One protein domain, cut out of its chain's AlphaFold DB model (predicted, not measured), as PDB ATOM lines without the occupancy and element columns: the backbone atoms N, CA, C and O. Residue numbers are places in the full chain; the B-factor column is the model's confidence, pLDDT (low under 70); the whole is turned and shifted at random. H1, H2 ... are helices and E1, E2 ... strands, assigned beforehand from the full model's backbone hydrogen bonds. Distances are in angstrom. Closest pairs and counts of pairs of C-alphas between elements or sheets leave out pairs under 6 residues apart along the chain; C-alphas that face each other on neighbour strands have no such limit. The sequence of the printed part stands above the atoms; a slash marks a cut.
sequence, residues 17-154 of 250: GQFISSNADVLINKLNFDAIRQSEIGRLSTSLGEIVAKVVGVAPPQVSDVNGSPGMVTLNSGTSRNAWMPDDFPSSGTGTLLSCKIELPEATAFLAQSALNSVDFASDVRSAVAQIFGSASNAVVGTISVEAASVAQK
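This is residues 17 to 154 of the 250 residues of the protein "Hypothetical protein" of Polarella glacialis (UniProt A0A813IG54). A twisted antiparallel sheet of four strands is covered on one face by three helices, a two-layer arrangement of helices over one face of a sheet. H1 and H3 lie side by side, running opposite ways, while the short H2 packs on the sheet over E1, along the strands. The printed part has 138 residues, with three named helices and four named strands in the order E1, H1, E2, E3, H2, H3, E4; the sheet's order is E2, E3, E1, E4, and the class is mixed, helices and strands. The whole is compact, with a radius of gyration of the C-alphas of 14.1 A and spans of 45 by 33 by 26 A.

Start with E1, residues 19 to 31, an inner strand between E3, residues 95 to 105, and E4, residues 140 to 153. Look at N 24 and O 100, 2.8 A, for E1 with E3, and at N 25 and O 150, 2.8 A, for E1 with E4. E2, residues 74 to 77, is an edge strand and forms a hairpin with E3; N 74 and O 99 are 2.8 A apart. H1, residues 38 to 56, is on the sheet at a height of 9.1 A, over E2 and E3 and only just not over E1, where 2 of its C-alphas fall. H3, residues 119 to 133, is on the same face at a height of 9.0 A, over E4 and only just over E1, with 3 C-alphas. H1 and H3 touch, closest at the C-alphas of Val 55 and Phe 121, 6.5 A, at a shallow tilt of 20 degrees, opposite ways. H2, residues 109 to 116, is over E1 at a height of 7.4 A. Residues 52 to 56 of H1 alone touch H2, closest at the C-alphas of Val 56 and Ala 112, 5.1 A. E1, H1, E2 and E3, H2, H3, E4 are split strand-helix-strand units, same-way strands with another strand between them, both with right-handed crossovers. Every O i to N i+4 pair is within hydrogen-bond range in H2 and H3; in H1 it is 14 of 15.

Find C-alpha 19 at (248.044, 235.596, 211.883); from there E1 runs 31.8 A to C-alpha 31. H1 begins at C-alpha 38, (250.446, 203.577, 212.714), and spans 27.0 A. After E2, E3 spans 30.3 A, and H3 follows H2 and spans 21.1 A. E4 bends by 92 degrees at residue 143 and ends at C-alpha 153, (242.624, 231.889, 220.805).

The farthest C-alphas, of Gly 17 and Ala 136, are 45.7 A apart, and the printed part has no cut. Look for the long links at residues 57 to 73 and 78 to 94; C-alphas of the second lie 13 to 20 A from the mean of all C-alphas. Mean pLDDT of the printed part is 74.4, with 46 residues under 70, among them residues 77 to 95, 105 to 112 and 147 to 154.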
ATOM      1  N   GLY A  17     248.377 241.492 208.122       45.81
ATOM      2  CA  GLY A  17     248.873 240.115 207.991       45.81
ATOM      3  C   GLY A  17     249.277 239.448 209.311       45.81
ATOM      4  O   GLY A  17     250.069 238.508 209.300       45.81
ATOM      5  N   GLN A  18     248.763 239.918 210.452       54.91
ATOM      6  CA  GLN A  18     249.012 239.263 211.735       54.91
ATOM      7  C   GLN A  18     248.093 238.050 211.881       54.91
ATOM      8  O   GLN A  18     246.917 238.158 212.237       54.91
ATOM      9  N   PHE A  19     248.651 236.881 211.574       62.09
ATOM     10  CA  PHE A  19     248.044 235.596 211.883       62.09
ATOM     11  C   PHE A  19     248.316 235.248 213.350       62.09
ATOM     12  O   PHE A  19     249.453 235.272 213.816       62.09
ATOM     13  N   ILE A  20     247.258 234.918 214.079       66.50
ATOM     14  CA  ILE A  20     247.298 234.410 215.443       66.50
ATOM     15  C   ILE A  20     247.102 232.901 215.389       66.50
ATOM     16  O   ILE A  20     246.145 232.392 214.802       66.50
ATOM     17  N   SER A  21     248.006 232.178 216.045       74.19
ATOM     18  CA  SER A  21     247.862 230.741 216.240       74.19
ATOM     19  C   SER A  21     246.723 230.466 217.227       74.19
ATOM     20  O   SER A  21     246.790 230.842 218.400       74.19
ATOM     21  N   SER A  22     245.664 229.828 216.736       77.62
ATOM     22  CA  SER A  22     244.511 229.384 217.519       77.62
ATOM     23  C   SER A  22     244.548 227.867 217.658       77.62
ATOM     24  O   SER A  22     244.784 227.169 216.674       77.62
ATOM     25  N   ASN A  23     244.307 227.344 218.859       80.19
ATOM     26  CA  ASN A  23     244.162 225.901 219.046       80.19
ATOM     27  C   ASN A  23     242.736 225.505 218.669       80.19
ATOM     28  O   ASN A  23     241.795 226.140 219.143       80.19
ATOM     29  N   ALA A  24     242.589 224.473 217.850       80.12
ATOM     30  CA  ALA A  24     241.314 223.888 217.483       80.12
ATOM     31  C   ALA A  24     241.273 222.422 217.925       80.12
ATOM     32  O   ALA A  24     242.144 221.631 217.567       80.12
ATOM     33  N   ASP A  25     240.243 222.082 218.689       79.94
ATOM     34  CA  ASP A  25     239.953 220.735 219.161       79.94
ATOM     35  C   ASP A  25     238.609 220.290 218.586       79.94
ATOM     36  O   ASP A  25     237.626 221.020 218.687       79.94
ATOM     37  N   VAL A  26     238.566 219.106 217.979       79.69
ATOM     38  CA  VAL A  26     237.383 218.509 217.346       79.69
ATOM     39  C   VAL A  26     237.252 217.071 217.810       79.69
ATOM     40  O   VAL A  26     238.221 216.310 217.806       79.69
ATOM     41  N   LEU A  27     236.038 216.660 218.147       78.69
ATOM     42  CA  LEU A  27     235.776 215.311 218.610       78.69
ATOM     43  C   LEU A  27     235.210 214.438 217.490       78.69
ATOM     44  O   LEU A  27     234.185 214.760 216.894       78.69
ATOM     45  N   ILE A  28     235.873 213.314 217.216       81.06
ATOM     46  CA  ILE A  28     235.423 212.301 216.257       81.06
ATOM     47  C   ILE A  28     234.964 211.081 217.056       81.06
ATOM     48  O   ILE A  28     235.763 210.240 217.478       81.06
ATOM     49  N   ASN A  29     233.663 210.996 217.299       75.75
ATOM     50  CA  ASN A  29     233.062 209.927 218.083       75.75
ATOM     51  C   ASN A  29     232.988 208.624 217.266       75.75
ATOM     52  O   ASN A  29     232.913 208.639 216.036       75.75
ATOM     53  N   LYS A  30     233.006 207.478 217.955       76.00
ATOM     54  CA  LYS A  30     232.984 206.112 217.391       76.00
ATOM     55  C   LYS A  30     234.185 205.732 216.519       76.00
ATOM     56  O   LYS A  30     234.206 204.622 215.986       76.00
ATOM     57  N   LEU A  31     235.196 206.595 216.430       78.38
ATOM     58  CA  LEU A  31     236.511 206.246 215.908       78.38
ATOM     59  C   LEU A  31     237.374 205.715 217.061       78.38
ATOM     60  O   LEU A  31     237.640 206.422 218.030       78.38
ATOM     61  N   ASN A  32     237.785 204.454 216.974       75.69
ATOM     62  CA  ASN A  32     238.637 203.802 217.958       75.69
ATOM     63  C   ASN A  32     240.106 203.974 217.593       75.69
ATOM     64  O   ASN A  32     240.645 203.174 216.829       75.69
ATOM     65  N   PHE A  33     240.750 204.996 218.161       76.38
ATOM     66  CA  PHE A  33     242.168 205.259 217.927       76.38
ATOM     67  C   PHE A  33     243.064 204.048 218.211       76.38
ATOM     68  O   PHE A  33     243.974 203.774 217.435       76.38
ATOM     69  N   ASP A  34     242.781 203.278 219.265       76.62
ATOM     70  CA  ASP A  34     243.624 202.146 219.671       76.62
ATOM     71  C   ASP A  34     243.595 200.991 218.653       76.62
ATOM     72  O   ASP A  34     244.476 200.131 218.647       76.62
ATOM     73  N   ALA A  35     242.594 200.976 217.768       79.50
ATOM     74  CA  ALA A  35     242.481 200.020 216.671       79.50
ATOM     75  C   ALA A  35     243.067 200.538 215.340       79.50
ATOM     76  O   ALA A  35     243.077 199.792 214.358       79.50
ATOM     77  N   ILE A  36     243.558 201.784 215.287       81.25
ATOM     78  CA  ILE A  36     244.172 202.393 214.097       81.25
ATOM     79  C   ILE A  36     245.641 201.967 214.006       81.25
ATOM     80  O   ILE A  36     246.422 202.128 214.945       81.25
ATOM     81  N   ARG A  37     246.070 201.465 212.843       84.06
ATOM     82  CA  ARG A  37     247.484 201.125 212.612       84.06
ATOM     83  C   ARG A  37     248.310 202.395 212.442       84.06
ATOM     84  O   ARG A  37     247.860 203.341 211.806       84.06
ATOM     85  N   GLN A  38     249.574 202.399 212.875       82.25
ATOM     86  CA  GLN A  38     250.446 203.577 212.714       82.25
ATOM     87  C   GLN A  38     250.525 204.114 211.274       82.25
ATOM     88  O   GLN A  38     250.512 205.326 211.068       82.25
ATOM     89  N   SER A  39     250.552 203.232 210.271       80.94
ATOM     90  CA  SER A  39     250.556 203.631 208.856       80.94
ATOM     91  C   SER A  39     249.275 204.354 208.418       80.94
ATOM     92  O   SER A  39     249.287 205.108 207.448       80.94
ATOM     93  N   GLU A  40     248.161 204.115 209.108       84.88
ATOM     94  CA  GLU A  40     246.865 204.753 208.861       84.88
ATOM     95  C   GLU A  40     246.750 206.078 209.621       84.88
ATOM     96  O   GLU A  40     246.179 207.021 209.079       84.88
ATOM     97  N   ILE A  41     247.363 206.192 210.811       85.19
ATOM     98  CA  ILE A  41     247.403 207.435 211.604       85.19
ATOM     99  C   ILE A  41     247.992 208.579 210.780       85.19
ATOM    100  O   ILE A  41     247.395 209.650 210.724       85.19
ATOM    101  N   GLY A  42     249.130 208.361 210.110       86.06
ATOM    102  CA  GLY A  42     249.769 209.403 209.299       86.06
ATOM    103  C   GLY A  42     248.880 209.877 208.146       86.06
ATOM    104  O   GLY A  42     248.684 211.075 207.964       86.06
ATOM    105  N   ARG A  43     248.268 208.936 207.414       88.50
ATOM    106  CA  ARG A  43     247.354 209.248 206.301       88.50
ATOM    107  C   ARG A  43     246.110 209.992 206.776       88.50
ATOM    108  O   ARG A  43     245.691 210.953 206.134       88.50
ATOM    109  N   LEU A  44     245.535 209.554 207.895       88.81
ATOM    110  CA  LEU A  44     244.361 210.180 208.487       88.81
ATOM    111  C   LEU A  44     244.694 211.578 209.013       88.81
ATOM    112  O   LEU A  44     243.949 212.511 208.749       88.81
ATOM    113  N   SER A  45     245.832 211.740 209.685       89.75
ATOM    114  CA  SER A  45     246.315 213.027 210.186       89.75
ATOM    115  C   SER A  45     246.461 214.061 209.065       89.75
ATOM    116  O   SER A  45     245.919 215.160 209.169       89.75
ATOM    117  N   THR A  46     247.121 213.708 207.961       90.38
ATOM    118  CA  THR A  46     247.272 214.620 206.818       90.38
ATOM    119  C   THR A  46     245.928 214.925 206.156       90.38
ATOM    120  O   THR A  46     245.608 216.087 205.925       90.38
ATOM    121  N   SER A  47     245.099 213.905 205.911       91.50
ATOM    122  CA  SER A  47     243.795 214.094 205.262       91.50
ATOM    123  C   SER A  47     242.855 214.978 206.090       91.50
ATOM    124  O   SER A  47     242.186 215.855 205.549       91.50
ATOM    125  N   LEU A  48     242.845 214.812 207.414       90.19
ATOM    126  CA  LEU A  48     242.071 215.667 208.311       90.19
ATOM    127  C   LEU A  48     242.629 217.095 208.366       90.19
ATOM    128  O   LEU A  48     241.845 218.039 208.410       90.19
ATOM    129  N   GLY A  49     243.953 217.275 208.302       87.06
ATOM    130  CA  GLY A  49     244.581 218.596 208.195       87.06
ATOM    131  C   GLY A  49     244.159 219.354 206.937       87.06
ATOM    132  O   GLY A  49     243.807 220.532 207.010       87.06
ATOM    133  N   GLU A  50     244.104 218.669 205.795       89.06
ATOM    134  CA  GLU A  50     243.610 219.236 204.535       89.06
ATOM    135  C   GLU A  50     242.131 219.637 204.615       89.06
ATOM    136  O   GLU A  50     241.756 220.709 204.137       89.06
ATOM    137  N   ILE A  51     241.291 218.815 205.254       86.94
ATOM    138  CA  ILE A  51     239.866 219.116 205.450       86.94
ATOM    139  C   ILE A  51     239.687 220.339 206.356       86.94
ATOM    140  O   ILE A  51     238.906 221.231 206.024       86.94
ATOM    141  N   VAL A  52     240.430 220.420 207.466       84.25
ATOM    142  CA  VAL A  52     240.424 221.591 208.359       84.25
ATOM    143  C   VAL A  52     240.818 222.846 207.583       84.25
ATOM    144  O   VAL A  52     240.097 223.842 207.631       84.25
ATOM    145  N   ALA A  53     241.911 222.792 206.817       81.44
ATOM    146  CA  ALA A  53     242.377 223.923 206.020       81.44
ATOM    147  C   ALA A  53     241.317 224.378 205.002       81.44
ATOM    148  O   ALA A  53     240.972 225.560 204.940       81.44
ATOM    149  N   LYS A  54     240.733 223.423 204.267       83.56
ATOM    150  CA  LYS A  54     239.675 223.656 203.275       83.56
ATOM    151  C   LYS A  54     238.453 224.339 203.887       83.56
ATOM    152  O   LYS A  54     237.972 225.323 203.333       83.56
ATOM    153  N   VAL A  55     237.934 223.808 204.993       78.38
ATOM    154  CA  VAL A  55     236.680 224.284 205.596       78.38
ATOM    155  C   VAL A  55     236.859 225.637 206.280       78.38
ATOM    156  O   VAL A  55     235.980 226.491 206.192       78.38
ATOM    157  N   VAL A  56     238.007 225.859 206.921       79.19
ATOM    158  CA  VAL A  56     238.321 227.138 207.570       79.19
ATOM    159  C   VAL A  56     238.746 228.207 206.550       79.19
ATOM    160  O   VAL A  56     238.671 229.400 206.841       79.19
ATOM    161  N   GLY A  57     239.130 227.805 205.335       77.50
ATOM    162  CA  GLY A  57     239.509 228.714 204.251       77.50
ATOM    163  C   GLY A  57     240.957 229.201 204.343       77.50
ATOM    164  O   GLY A  57     241.244 230.336 203.967       77.50
ATOM    165  N   VAL A  58     241.860 228.358 204.847       79.50
ATOM    166  CA  VAL A  58     243.303 228.627 204.961       79.50
ATOM    167  C   VAL A  58     244.113 227.648 204.109       79.50
ATOM    168  O   VAL A  58     243.605 226.623 203.654       79.50
ATOM    169  N   ALA A  59     245.388 227.951 203.871       79.31
ATOM    170  CA  ALA A  59     246.279 227.030 203.174       79.31
ATOM    171  C   ALA A  59     246.674 225.847 204.087       79.31
ATOM    172  O   ALA A  59     246.853 226.051 205.288       79.31
ATOM    173  N   PRO A  60     246.900 224.627 203.553       82.56
ATOM    174  CA  PRO A  60     247.284 223.468 204.366       82.56
ATOM    175  C   PRO A  60     248.480 223.689 205.311       82.56
ATOM    176  O   PRO A  60     248.401 223.240 206.450       82.56
ATOM    177  N   PRO A  61     249.550 224.426 204.934       85.81
ATOM    178  CA  PRO A  61     250.661 224.702 205.850       85.81
ATOM    179  C   PRO A  61     250.301 225.570 207.064       85.81
ATOM    180  O   PRO A  61     251.049 225.580 208.034       85.81
ATOM    181  N   GLN A  62     249.179 226.299 207.017       81.19
ATOM    182  CA  GLN A  62     248.686 227.139 208.119       81.19
ATOM    183  C   GLN A  62     247.926 226.329 209.178       81.19
ATOM    184  O   GLN A  62     247.592 226.850 210.241       81.19
ATOM    185  N   VAL A  63     247.642 225.059 208.889       85.56
ATOM    186  CA  VAL A  63     247.210 224.073 209.875       85.56
ATOM    187  C   VAL A  63     248.447 223.296 210.297       85.56
ATOM    188  O   VAL A  63     249.204 222.830 209.451       85.56
ATOM    189  N   SER A  64     248.675 223.147 211.594       88.31
ATOM    190  CA  SER A  64     249.772 222.336 212.113       88.31
ATOM    191  C   SER A  64     249.334 221.476 213.284       88.31
ATOM    192  O   SER A  64     248.363 221.780 213.980       88.31
ATOM    193  N   ASP A  65     250.050 220.381 213.509       89.00
ATOM    194  CA  ASP A  65     249.814 219.535 214.671       89.00
ATOM    195  C   ASP A  65     250.263 220.258 215.960       89.00
ATOM    196  O   ASP A  65     250.845 221.352 215.933       89.00
ATOM    197  N   VAL A  66     250.018 219.667 217.131       80.81
ATOM    198  CA  VAL A  66     250.418 220.308 218.399       80.81
ATOM    199  C   VAL A  66     251.937 220.516 218.506       80.81
ATOM    200  O   VAL A  66     252.373 221.442 219.199       80.81
ATOM    201  N   ASN A  67     252.726 219.731 217.766       82.38
ATOM    202  CA  ASN A  67     254.185 219.810 217.693       82.38
ATOM    203  C   ASN A  67     254.696 220.817 216.643       82.38
ATOM    204  O   ASN A  67     255.891 221.098 216.619       82.38
ATOM    205  N   GLY A  68     253.817 221.403 215.822       81.81
ATOM    206  CA  GLY A  68     254.163 222.384 214.788       81.81
ATOM    207  C   GLY A  68     254.448 221.800 213.398       81.81
ATOM    208  O   GLY A  68     255.003 222.498 212.556       81.81
ATOM    209  N   SER A  69     254.078 220.547 213.140       86.06
ATOM    210  CA  SER A  69     254.201 219.880 211.838       86.06
ATOM    211  C   SER A  69     253.135 220.412 210.868       86.06
ATOM    212  O   SER A  69     251.946 220.199 211.126       86.06
ATOM    213  N   PRO A  70     253.509 221.094 209.768       86.44
ATOM    214  CA  PRO A  70     252.548 221.706 208.847       86.44
ATOM    215  C   PRO A  70     251.705 220.672 208.087       86.44
ATOM    216  O   PRO A  70     252.212 219.628 207.678       86.44
ATOM    217  N   GLY A  71     250.430 220.980 207.852       84.12
ATOM    218  CA  GLY A  71     249.478 220.138 207.123       84.12
ATOM    219  C   GLY A  71     249.005 218.893 207.878       84.12
ATOM    220  O   GLY A  71     248.374 218.026 207.278       84.12
ATOM    221  N   MET A  72     249.316 218.774 209.169       89.19
ATOM    222  CA  MET A  72     248.978 217.610 209.989       89.19
ATOM    223  C   MET A  72     248.106 217.999 211.181       89.19
ATOM    224  O   MET A  72     248.099 219.147 211.619       89.19
ATOM    225  N   VAL A  73     247.384 217.020 211.725       88.81
ATOM    226  CA  VAL A  73     246.639 217.152 212.987       88.81
ATOM    227  C   VAL A  73     247.045 216.053 213.958       88.81
ATOM    228  O   VAL A  73     247.367 214.932 213.557       88.81
ATOM    229  N   THR A  74     247.020 216.347 215.248       87.44
ATOM    230  CA  THR A  74     247.271 215.344 216.280       87.44
ATOM    231  C   THR A  74     245.985 214.584 216.559       87.44
ATOM    232  O   THR A  74     244.936 215.185 216.765       87.44
ATOM    233  N   LEU A  75     246.071 213.258 216.566       84.81
ATOM    234  CA  LEU A  75     244.963 212.369 216.892       84.81
ATOM    235  C   LEU A  75     245.276 211.690 218.223       84.81
ATOM    236  O   LEU A  75     246.301 211.025 218.340       84.81
ATOM    237  N   ASN A  76     244.411 211.887 219.214       79.12
ATOM    238  CA  ASN A  76     244.581 211.369 220.570       79.12
ATOM    239  C   ASN A  76     243.484 210.343 220.895       79.12
ATOM    240  O   ASN A  76     242.314 210.566 220.564       79.12
ATOM    241  N   SER A  77     243.851 209.241 221.561       66.69
ATOM    242  CA  SER A  77     242.899 208.218 222.011       66.69
ATOM    243  C   SER A  77     242.106 208.645 223.240       66.69
ATOM    244  O   SER A  77     242.580 209.429 224.063       66.69
ATOM    245  N   GLY A  78     240.898 208.083 223.363       57.09
ATOM    246  CA  GLY A  78     240.207 207.905 224.641       57.09
ATOM    247  C   GLY A  78     240.098 209.176 225.472       57.09
ATOM    248  O   GLY A  78     240.459 209.178 226.650       57.09
ATOM    249  N   THR A  79     239.636 210.270 224.866       55.78
ATOM    250  CA  THR A  79     239.586 211.537 225.589       55.78
ATOM    251  C   THR A  79     238.572 211.482 226.719       55.78
ATOM    252  O   THR A  79     237.374 211.292 226.521       55.78
ATOM    253  N   SER A  80     239.087 211.651 227.936       54.38
ATOM    254  CA  SER A  80     238.269 211.982 229.096       54.38
ATOM    255  C   SER A  80     237.512 213.273 228.792       54.38
ATOM    256  O   SER A  80     238.072 214.195 228.194       54.38
ATOM    257  N   ARG A  81     236.237 213.333 229.181       57.34
ATOM    258  CA  ARG A  81     235.381 214.491 228.919       57.34
ATOM    259  C   ARG A  81     236.031 215.777 229.456       57.34
ATOM    260  O   ARG A  81     236.348 215.860 230.640       57.34
ATOM    261  N   ASN A  82     236.212 216.776 228.592       60.94
ATOM    262  CA  ASN A  82     236.744 218.092 228.960       60.94
ATOM    263  C   ASN A  82     235.620 219.089 229.283       60.94
ATOM    264  O   ASN A  82     234.486 218.919 228.847       60.94
ATOM    265  N   ALA A  83     235.952 220.175 229.991       57.28
ATOM    266  CA  ALA A  83     234.991 221.196 230.435       57.28
ATOM    267  C   ALA A  83     234.256 221.936 229.298       57.28
ATOM    268  O   ALA A  83     233.220 222.547 229.537       57.28
ATOM    269  N   TRP A  84     234.790 221.899 228.074       61.47
ATOM    270  CA  TRP A  84     234.153 222.487 226.893       61.47
ATOM    271  C   TRP A  84     233.191 221.524 226.181       61.47
ATOM    272  O   TRP A  84     232.441 221.957 225.308       61.47
ATOM    273  N   MET A  85     233.214 220.230 226.522       60.34
ATOM    274  CA  MET A  85     232.354 219.222 225.901       60.34
ATOM    275  C   MET A  85     230.931 219.281 226.490       60.34
ATOM    276  O   MET A  85     230.796 219.429 227.712       60.34
ATOM    277  N   PRO A  86     229.880 219.106 225.663       57.38
ATOM    278  CA  PRO A  86     228.485 219.070 226.111       57.38
ATOM    279  C   PRO A  86     228.232 218.106 227.283       57.38
ATOM    280  O   PRO A  86     228.935 217.105 227.443       57.38
ATOM    281  N   ASP A  87     227.245 218.417 228.130       59.72
ATOM    282  CA  ASP A  87     226.908 217.630 229.331       59.72
ATOM    283  C   ASP A  87     226.367 216.233 229.039       59.72
ATOM    284  O   ASP A  87     226.562 215.315 229.836       59.72
ATOM    285  N   ASP A  88     225.745 216.066 227.881       55.75
ATOM    286  CA  ASP A  88     225.265 214.804 227.333       55.75
ATOM    287  C   ASP A  88     226.373 213.969 226.672       55.75
ATOM    288  O   ASP A  88     226.131 212.820 226.292       55.75
ATOM    289  N   PHE A  89     227.602 214.494 226.582       56.62
ATOM    290  CA  PHE A  89     228.725 213.725 226.070       56.62
ATOM    291  C   PHE A  89     229.074 212.584 227.042       56.62
ATOM    292  O   PHE A  89     229.276 212.835 228.238       56.62
ATOM    293  N   PRO A  90     229.172 211.323 226.574       53.84
ATOM    294  CA  PRO A  90     229.446 210.201 227.457       53.84
ATOM    295  C   PRO A  90     230.779 210.417 228.180       53.84
ATOM    296  O   PRO A  90     231.820 210.617 227.560       53.84
ATOM    297  N   SER A  91     230.755 210.334 229.514       52.50
ATOM    298  CA  SER A  91     231.937 210.474 230.382       52.50
ATOM    299  C   SER A  91     233.044 209.457 230.075       52.50
ATOM    300  O   SER A  91     234.181 209.624 230.508       52.50
ATOM    301  N   SER A  92     232.703 208.407 229.327       51.19
ATOM    302  CA  SER A  92     233.589 207.363 228.826       51.19
ATOM    303  C   SER A  92     233.023 206.795 227.521       51.19
ATOM    304  O   SER A  92     231.852 206.411 227.479       51.19
ATOM    305  N   GLY A  93     233.840 206.692 226.472       54.59
ATOM    306  CA  GLY A  93     233.428 206.132 225.186       54.59
ATOM    307  C   GLY A  93     234.583 205.992 224.195       54.59
ATOM    308  O   GLY A  93     235.695 206.456 224.439       54.59
ATOM    309  N   THR A  94     234.320 205.326 223.073       62.00
ATOM    310  CA  THR A  94     235.279 205.158 221.977       62.00
ATOM    311  C   THR A  94     235.233 206.394 221.082       62.00
ATOM    312  O   THR A  94     234.312 206.536 220.281       62.00
ATOM    313  N   GLY A  95     236.186 207.307 221.248       68.88
ATOM    314  CA  GLY A  95     236.298 208.516 220.438       68.88
ATOM    315  C   GLY A  95     237.748 208.962 220.289       68.88
ATOM    316  O   GLY A  95     238.583 208.712 221.162       68.88
ATOM    317  N   THR A  96     238.024 209.631 219.175       75.25
ATOM    318  CA  THR A  96     239.329 210.206 218.853       75.25
ATOM    319  C   THR A  96     239.217 211.721 218.908       75.25
ATOM    320  O   THR A  96     238.366 212.306 218.236       75.25
ATOM    321  N   LEU A  97     240.085 212.368 219.685       79.38
ATOM    322  CA  LEU A  97     240.211 213.824 219.660       79.38
ATOM    323  C   LEU A  97     241.200 214.220 218.568       79.38
ATOM    324  O   LEU A  97     242.339 213.753 218.557       79.38
ATOM    325  N   LEU A  98     240.758 215.098 217.682       83.56
ATOM    326  CA  LEU A  98     241.595 215.824 216.744       83.56
ATOM    327  C   LEU A  98     241.994 217.144 217.400       83.56
ATOM    328  O   LEU A  98     241.128 217.949 217.725       83.56
ATOM    329  N   SER A  99     243.294 217.376 217.547       84.12
ATOM    330  CA  SER A  99     243.856 218.642 218.023       84.12
ATOM    331  C   SER A  99     244.803 219.223 216.979       84.12
ATOM    332  O   SER A  99     245.698 218.533 216.481       84.12
ATOM    333  N   CYS A 100     244.643 220.500 216.655       82.56
ATOM    334  CA  CYS A 100     245.539 221.212 215.751       82.56
ATOM    335  C   CYS A 100     245.685 222.688 216.127       82.56
ATOM    336  O   CYS A 100     244.941 223.239 216.938       82.56
ATOM    337  N   LYS A 101     246.686 223.332 215.538       84.19
ATOM    338  CA  LYS A 101     246.890 224.776 215.548       84.19
ATOM    339  C   LYS A 101     246.530 225.315 214.179       84.19
ATOM    340  O   LYS A 101     246.971 224.775 213.169       84.19
ATOM    341  N   ILE A 102     245.764 226.392 214.155       81.56
ATOM    342  CA  ILE A 102     245.357 227.070 212.932       81.56
ATOM    343  C   ILE A 102     245.841 228.509 213.013       81.56
ATOM    344  O   ILE A 102     245.513 229.236 213.953       81.56
ATOM    345  N   GLU A 103     246.636 228.923 212.036       78.44
ATOM    346  CA  GLU A 103     247.050 230.311 211.883       78.44
ATOM    347  C   GLU A 103     245.930 231.103 211.211       78.44
ATOM    348  O   GLU A 103     245.641 230.943 210.025       78.44
ATOM    349  N   LEU A 104     245.270 231.949 211.999       71.69
ATOM    350  CA  LEU A 104     244.082 232.688 211.591       71.69
ATOM    351  C   LEU A 104     244.284 234.182 211.792       71.69
ATOM    352  O   LEU A 104     244.885 234.577 212.787       71.69
ATOM    353  N   PRO A 105     243.742 235.044 210.923       65.81
ATOM    354  CA  PRO A 105     243.629 236.459 211.247       65.81
ATOM    355  C   PRO A 105     242.929 236.668 212.605       65.81
ATOM    356  O   PRO A 105     241.982 235.961 212.946       65.81
ATOM    357  N   GLU A 106     243.374 237.664 213.373       58.28
ATOM    358  CA  GLU A 106     242.967 237.944 214.767       58.28
ATOM    359  C   GLU A 106     241.442 237.957 215.026       58.28
ATOM    360  O   GLU A 106     240.996 237.648 216.130       58.28
ATOM    361  N   ALA A 107     240.621 238.229 214.007       58.66
ATOM    362  CA  ALA A 107     239.163 238.317 214.113       58.66
ATOM    363  C   ALA A 107     238.380 237.077 213.622       58.66
ATOM    364  O   ALA A 107     237.149 237.107 213.630       58.66
ATOM    365  N   THR A 108     239.031 235.995 213.171       64.00
ATOM    366  CA  THR A 108     238.338 234.893 212.463       64.00
ATOM    367  C   THR A 108     238.226 233.579 213.240       64.00
ATOM    368  O   THR A 108     237.671 232.616 212.713       64.00
ATOM    369  N   ALA A 109     238.646 233.521 214.507       64.56
ATOM    370  CA  ALA A 109     238.541 232.294 215.310       64.56
ATOM    371  C   ALA A 109     237.094 231.797 215.489       64.56
ATOM    372  O   ALA A 109     236.843 230.598 215.392       64.56
ATOM    373  N   PHE A 110     236.127 232.705 215.660       64.12
ATOM    374  CA  PHE A 110     234.702 232.349 215.699       64.12
ATOM    375  C   PHE A 110     234.215 231.741 214.372       64.12
ATOM    376  O   PHE A 110     233.431 230.794 214.368       64.12
ATOM    377  N   LEU A 111     234.705 232.251 213.234       65.38
ATOM    378  CA  LEU A 111     234.363 231.708 211.916       65.38
ATOM    379  C   LEU A 111     234.948 230.308 211.735       65.38
ATOM    380  O   LEU A 111     234.246 229.418 211.264       65.38
ATOM    381  N   ALA A 112     236.191 230.092 212.173       69.69
ATOM    382  CA  ALA A 112     236.805 228.770 212.178       69.69
ATOM    383  C   ALA A 112     236.018 227.788 213.056       69.69
ATOM    384  O   ALA A 112     235.741 226.673 212.625       69.69
ATOM    385  N   GLN A 113     235.575 228.215 214.241       71.88
ATOM    386  CA  GLN A 113     234.738 227.392 215.112       71.88
ATOM    387  C   GLN A 113     233.409 227.016 214.446       71.88
ATOM    388  O   GLN A 113     233.024 225.849 214.453       71.88
ATOM    389  N   SER A 114     232.724 227.984 213.830       68.56
ATOM    390  CA  SER A 114     231.475 227.728 213.107       68.56
ATOM    391  C   SER A 114     231.678 226.782 211.923       68.56
ATOM    392  O   SER A 114     230.820 225.941 211.665       68.56
ATOM    393  N   ALA A 115     232.791 226.909 211.201       77.12
ATOM    394  CA  ALA A 115     233.095 226.078 210.044       77.12
ATOM    395  C   ALA A 115     233.416 224.632 210.463       77.12
ATOM    396  O   ALA A 115     232.898 223.685 209.875       77.12
ATOM    397  N   LEU A 116     234.185 224.450 211.538       77.19
ATOM    398  CA  LEU A 116     234.500 223.134 212.107       77.19
ATOM    399  C   LEU A 116     233.306 222.466 212.808       77.19
ATOM    400  O   LEU A 116     233.334 221.265 213.044       77.19
ATOM    401  N   ASN A 117     232.241 223.212 213.105       75.44
ATOM    402  CA  ASN A 117     230.971 222.668 213.596       75.44
ATOM    403  C   ASN A 117     229.939 222.435 212.468       75.44
ATOM    404  O   ASN A 117     228.763 222.188 212.733       75.44
ATOM    405  N   SER A 118     230.338 222.573 211.200       74.38
ATOM    406  CA  SER A 118     229.423 222.452 210.061       74.38
ATOM    407  C   SER A 118     229.146 220.998 209.659       74.38
ATOM    408  O   SER A 118     229.967 220.097 209.839       74.38
ATOM    409  N   VAL A 119     227.986 220.781 209.028       75.25
ATOM    410  CA  VAL A 119     227.603 219.482 208.444       75.25
ATOM    411  C   VAL A 119     228.568 219.061 207.331       75.25
ATOM    412  O   VAL A 119     228.883 217.875 207.215       75.25
ATOM    413  N   ASP A 120     229.069 220.024 206.554       78.69
ATOM    414  CA  ASP A 120     230.026 219.791 205.468       78.69
ATOM    415  C   ASP A 120     231.342 219.229 206.006       78.69
ATOM    416  O   ASP A 120     231.825 218.206 205.520       78.69
ATOM    417  N   PHE A 121     231.875 219.825 207.077       82.31
ATOM    418  CA  PHE A 121     233.061 219.311 207.758       82.31
ATOM    419  C   PHE A 121     232.845 217.887 208.276       82.31
ATOM    420  O   PHE A 121     233.644 216.992 208.000       82.31
ATOM    421  N   ALA A 122     231.724 217.641 208.959       80.00
ATOM    422  CA  ALA A 122     231.387 216.308 209.447       80.00
ATOM    423  C   ALA A 122     231.238 215.280 208.308       80.00
ATOM    424  O   ALA A 122     231.543 214.100 208.485       80.00
ATOM    425  N   SER A 123     230.746 215.693 207.138       82.31
ATOM    426  CA  SER A 123     230.633 214.845 205.945       82.31
ATOM    427  C   SER A 123     231.994 214.529 205.320       82.31
ATOM    428  O   SER A 123     232.272 213.369 205.000       82.31
ATOM    429  N   ASP A 124     232.863 215.530 205.195       85.50
ATOM    430  CA  ASP A 124     234.217 215.371 204.659       85.50
ATOM    431  C   ASP A 124     235.062 214.455 205.558       85.50
ATOM    432  O   ASP A 124     235.715 213.533 205.065       85.50
ATOM    433  N   VAL A 125     234.977 214.621 206.883       86.19
ATOM    434  CA  VAL A 125     235.652 213.742 207.854       86.19
ATOM    435  C   VAL A 125     235.159 212.300 207.731       86.19
ATOM    436  O   VAL A 125     235.973 211.382 207.639       86.19
ATOM    437  N   ARG A 126     233.838 212.073 207.670       84.94
ATOM    438  CA  ARG A 126     233.271 210.726 207.468       84.94
ATOM    439  C   ARG A 126     233.790 210.080 206.186       84.94
ATOM    440  O   ARG A 126     234.133 208.899 206.196       84.94
ATOM    441  N   SER A 127     233.885 210.859 205.112       86.38
ATOM    442  CA  SER A 127     234.378 210.394 203.814       86.38
ATOM    443  C   SER A 127     235.859 210.013 203.871       86.38
ATOM    444  O   SER A 127     236.226 208.937 203.401       86.38
ATOM    445  N   ALA A 128     236.699 210.830 204.512       87.00
ATOM    446  CA  ALA A 128     238.121 210.533 204.690       87.00
ATOM    447  C   ALA A 128     238.354 209.275 205.536       87.00
ATOM    448  O   ALA A 128     239.149 208.408 205.166       87.00
ATOM    449  N   VAL A 129     237.620 209.127 206.643       86.12
ATOM    450  CA  VAL A 129     237.705 207.932 207.495       86.12
ATOM    451  C   VAL A 129     237.258 206.691 206.708       86.12
ATOM    452  O   VAL A 129     237.979 205.693 206.679       86.12
ATOM    453  N   ALA A 130     236.137 206.757 205.984       85.00
ATOM    454  CA  ALA A 130     235.669 205.652 205.146       85.00
ATOM    455  C   ALA A 130     236.672 205.278 204.038       85.00
ATOM    456  O   ALA A 130     236.881 204.096 203.776       85.00
ATOM    457  N   GLN A 131     237.331 206.261 203.416       85.88
ATOM    458  CA  GLN A 131     238.326 206.026 202.367       85.88
ATOM    459  C   GLN A 131     239.604 205.362 202.899       85.88
ATOM    460  O   GLN A 131     240.215 204.551 202.201       85.88
ATOM    461  N   ILE A 132     240.038 205.714 204.111       86.38
ATOM    462  CA  ILE A 132     241.286 205.201 204.692       86.38
ATOM    463  C   ILE A 132     241.091 203.804 205.275       86.38
ATOM    464  O   ILE A 132     241.924 202.930 205.042       86.38
ATOM    465  N   PHE A 133     240.006 203.597 206.019       83.12
ATOM    466  CA  PHE A 133     239.782 202.363 206.771       83.12
ATOM    467  C   PHE A 133     238.886 201.355 206.050       83.12
ATOM    468  O   PHE A 133     238.965 200.158 206.327       83.12
ATOM    469  N   GLY A 134     238.041 201.811 205.125       73.00
ATOM    470  CA  GLY A 134     236.997 200.986 204.528       73.00
ATOM    471  C   GLY A 134     235.909 200.581 205.531       73.00
ATOM    472  O   GLY A 134     235.969 200.872 206.725       73.00
ATOM    473  N   SER A 135     234.893 199.873 205.040       61.53
ATOM    474  CA  SER A 135     233.732 199.432 205.831       61.53
ATOM    475  C   SER A 135     234.014 198.272 206.797       61.53
ATOM    476  O   SER A 135     233.165 197.959 207.626       61.53
ATOM    477  N   ALA A 136     235.182 197.630 206.702       60.59
ATOM    478  CA  ALA A 136     235.531 196.422 207.459       60.59
ATOM    479  C   ALA A 136     236.539 196.663 208.600       60.59
ATOM    480  O   ALA A 136     237.049 195.705 209.181       60.59
ATOM    481  N   SER A 137     236.878 197.918 208.901       73.44
ATOM    482  CA  SER A 137     237.874 198.222 209.927       73.44
ATOM    483  C   SER A 137     237.287 198.222 211.333       73.44
ATOM    484  O   SER A 137     236.310 198.913 211.614       73.44
ATOM    485  N   ASN A 138     237.981 197.546 212.250       73.31
ATOM    486  CA  ASN A 138     237.699 197.583 213.688       73.31
ATOM    487  C   ASN A 138     237.905 198.981 214.310       73.31
ATOM    488  O   ASN A 138     237.531 199.200 215.461       73.31
ATOM    489  N   ALA A 139     238.503 199.922 213.567       68.94
ATOM    490  CA  ALA A 139     238.630 201.314 213.980       68.94
ATOM    491  C   ALA A 139     237.288 202.064 213.960       68.94
ATOM    492  O   ALA A 139     237.156 203.072 214.646       68.94
ATOM    493  N   VAL A 140     236.284 201.589 213.216       72.81
ATOM    494  CA  VAL A 140     234.972 202.242 213.112       72.81
ATOM    495  C   VAL A 140     233.945 201.423 213.893       72.81
ATOM    496  O   VAL A 140     233.505 200.366 213.452       72.81
ATOM    497  N   VAL A 141     233.551 201.906 215.074       63.00
ATOM    498  CA  VAL A 141     232.675 201.179 216.024       63.00
ATOM    499  C   VAL A 141     231.188 201.537 215.825       63.00
ATOM    500  O   VAL A 141     230.347 201.312 216.692       63.00
ATOM    501  N   GLY A 142     230.845 202.135 214.682       64.00
ATOM    502  CA  GLY A 142     229.490 202.559 214.326       64.00
ATOM    503  C   GLY A 142     229.492 203.746 213.364       64.00
ATOM    504  O   GLY A 142     230.516 204.069 212.765       64.00
ATOM    505  N   THR A 143     228.350 204.421 213.224       70.31
ATOM    506  CA  THR A 143     228.276 205.670 212.453       70.31
ATOM    507  C   THR A 143     229.109 206.746 213.143       70.31
ATOM    508  O   THR A 143     228.817 207.124 214.275       70.31
ATOM    509  N   ILE A 144     230.142 207.232 212.458       69.19
ATOM    510  CA  ILE A 144     230.997 208.315 212.951       69.19
ATOM    511  C   ILE A 144     230.166 209.594 213.046       69.19
ATOM    512  O   ILE A 144     229.587 210.028 212.047       69.19
ATOM    513  N   SER A 145     230.149 210.210 214.224       71.31
ATOM    514  CA  SER A 145     229.702 211.589 214.410       71.31
ATOM    515  C   SER A 145     230.906 212.480 214.692       71.31
ATOM    516  O   SER A 145     231.865 212.076 215.352       71.31
ATOM    517  N   VAL A 146     230.875 213.687 214.135       71.81
ATOM    518  CA  VAL A 146     231.866 214.732 214.401       71.81
ATOM    519  C   VAL A 146     231.149 215.802 215.197       71.81
ATOM    520  O   VAL A 146     230.116 216.303 214.754       71.81
ATOM    521  N   GLU A 147     231.650 216.085 216.390       68.12
ATOM    522  CA  GLU A 147     230.956 216.899 217.382       68.12
ATOM    523  C   GLU A 147     231.852 218.030 217.899       68.12
ATOM    524  O   GLU A 147     233.080 217.927 217.872       68.12
ATOM    525  N   ALA A 148     231.173 219.105 218.323       59.62
ATOM    526  CA  ALA A 148     231.644 220.363 218.906       59.62
ATOM    527  C   ALA A 148     233.144 220.670 218.746       59.62
ATOM    528  O   ALA A 148     233.995 220.113 219.435       59.62
ATOM    529  N   ALA A 149     233.454 221.653 217.900       59.91
ATOM    530  CA  ALA A 149     234.790 222.221 217.828       59.91
ATOM    531  C   ALA A 149     234.987 223.298 218.911       59.91
ATOM    532  O   ALA A 149     234.194 224.242 219.015       59.91
ATOM    533  N   SER A 150     236.065 223.206 219.684       65.19
ATOM    534  CA  SER A 150     236.562 224.310 220.508       65.19
ATOM    535  C   SER A 150     237.705 224.988 219.768       65.19
ATOM    536  O   SER A 150     238.706 224.343 219.475       65.19
ATOM    537  N   VAL A 151     237.575 226.283 219.477       56.97
ATOM    538  CA  VAL A 151     238.677 227.090 218.939       56.97
ATOM    539  C   VAL A 151     239.067 228.122 219.986       56.97
ATOM    540  O   VAL A 151     238.395 229.138 220.161       56.97
ATOM    541  N   ALA A 152     240.149 227.853 220.711       57.81
ATOM    542  CA  ALA A 152     240.683 228.763 221.710       57.81
ATOM    543  C   ALA A 152     241.781 229.627 221.082       57.81
ATOM    544  O   ALA A 152     242.860 229.138 220.731       57.81
ATOM    545  N   GLN A 153     241.535 230.936 220.992       52.41
ATOM    546  CA  GLN A 153     242.624 231.889 220.805       52.41
ATOM    547  C   GLN A 153     243.472 231.872 222.073       52.41
ATOM    548  O   GLN A 153     242.969 232.109 223.175       52.41
ATOM    549  N   LYS A 154     244.766 231.575 221.940       45.44
ATOM    550  CA  LYS A 154     245.689 231.764 223.056       45.44
ATOM    551  C   LYS A 154     245.692 233.263 223.349       45.44
ATOM    552  O   LYS A 154     246.077 234.038 222.483       45.44
TER     553      LYS A 154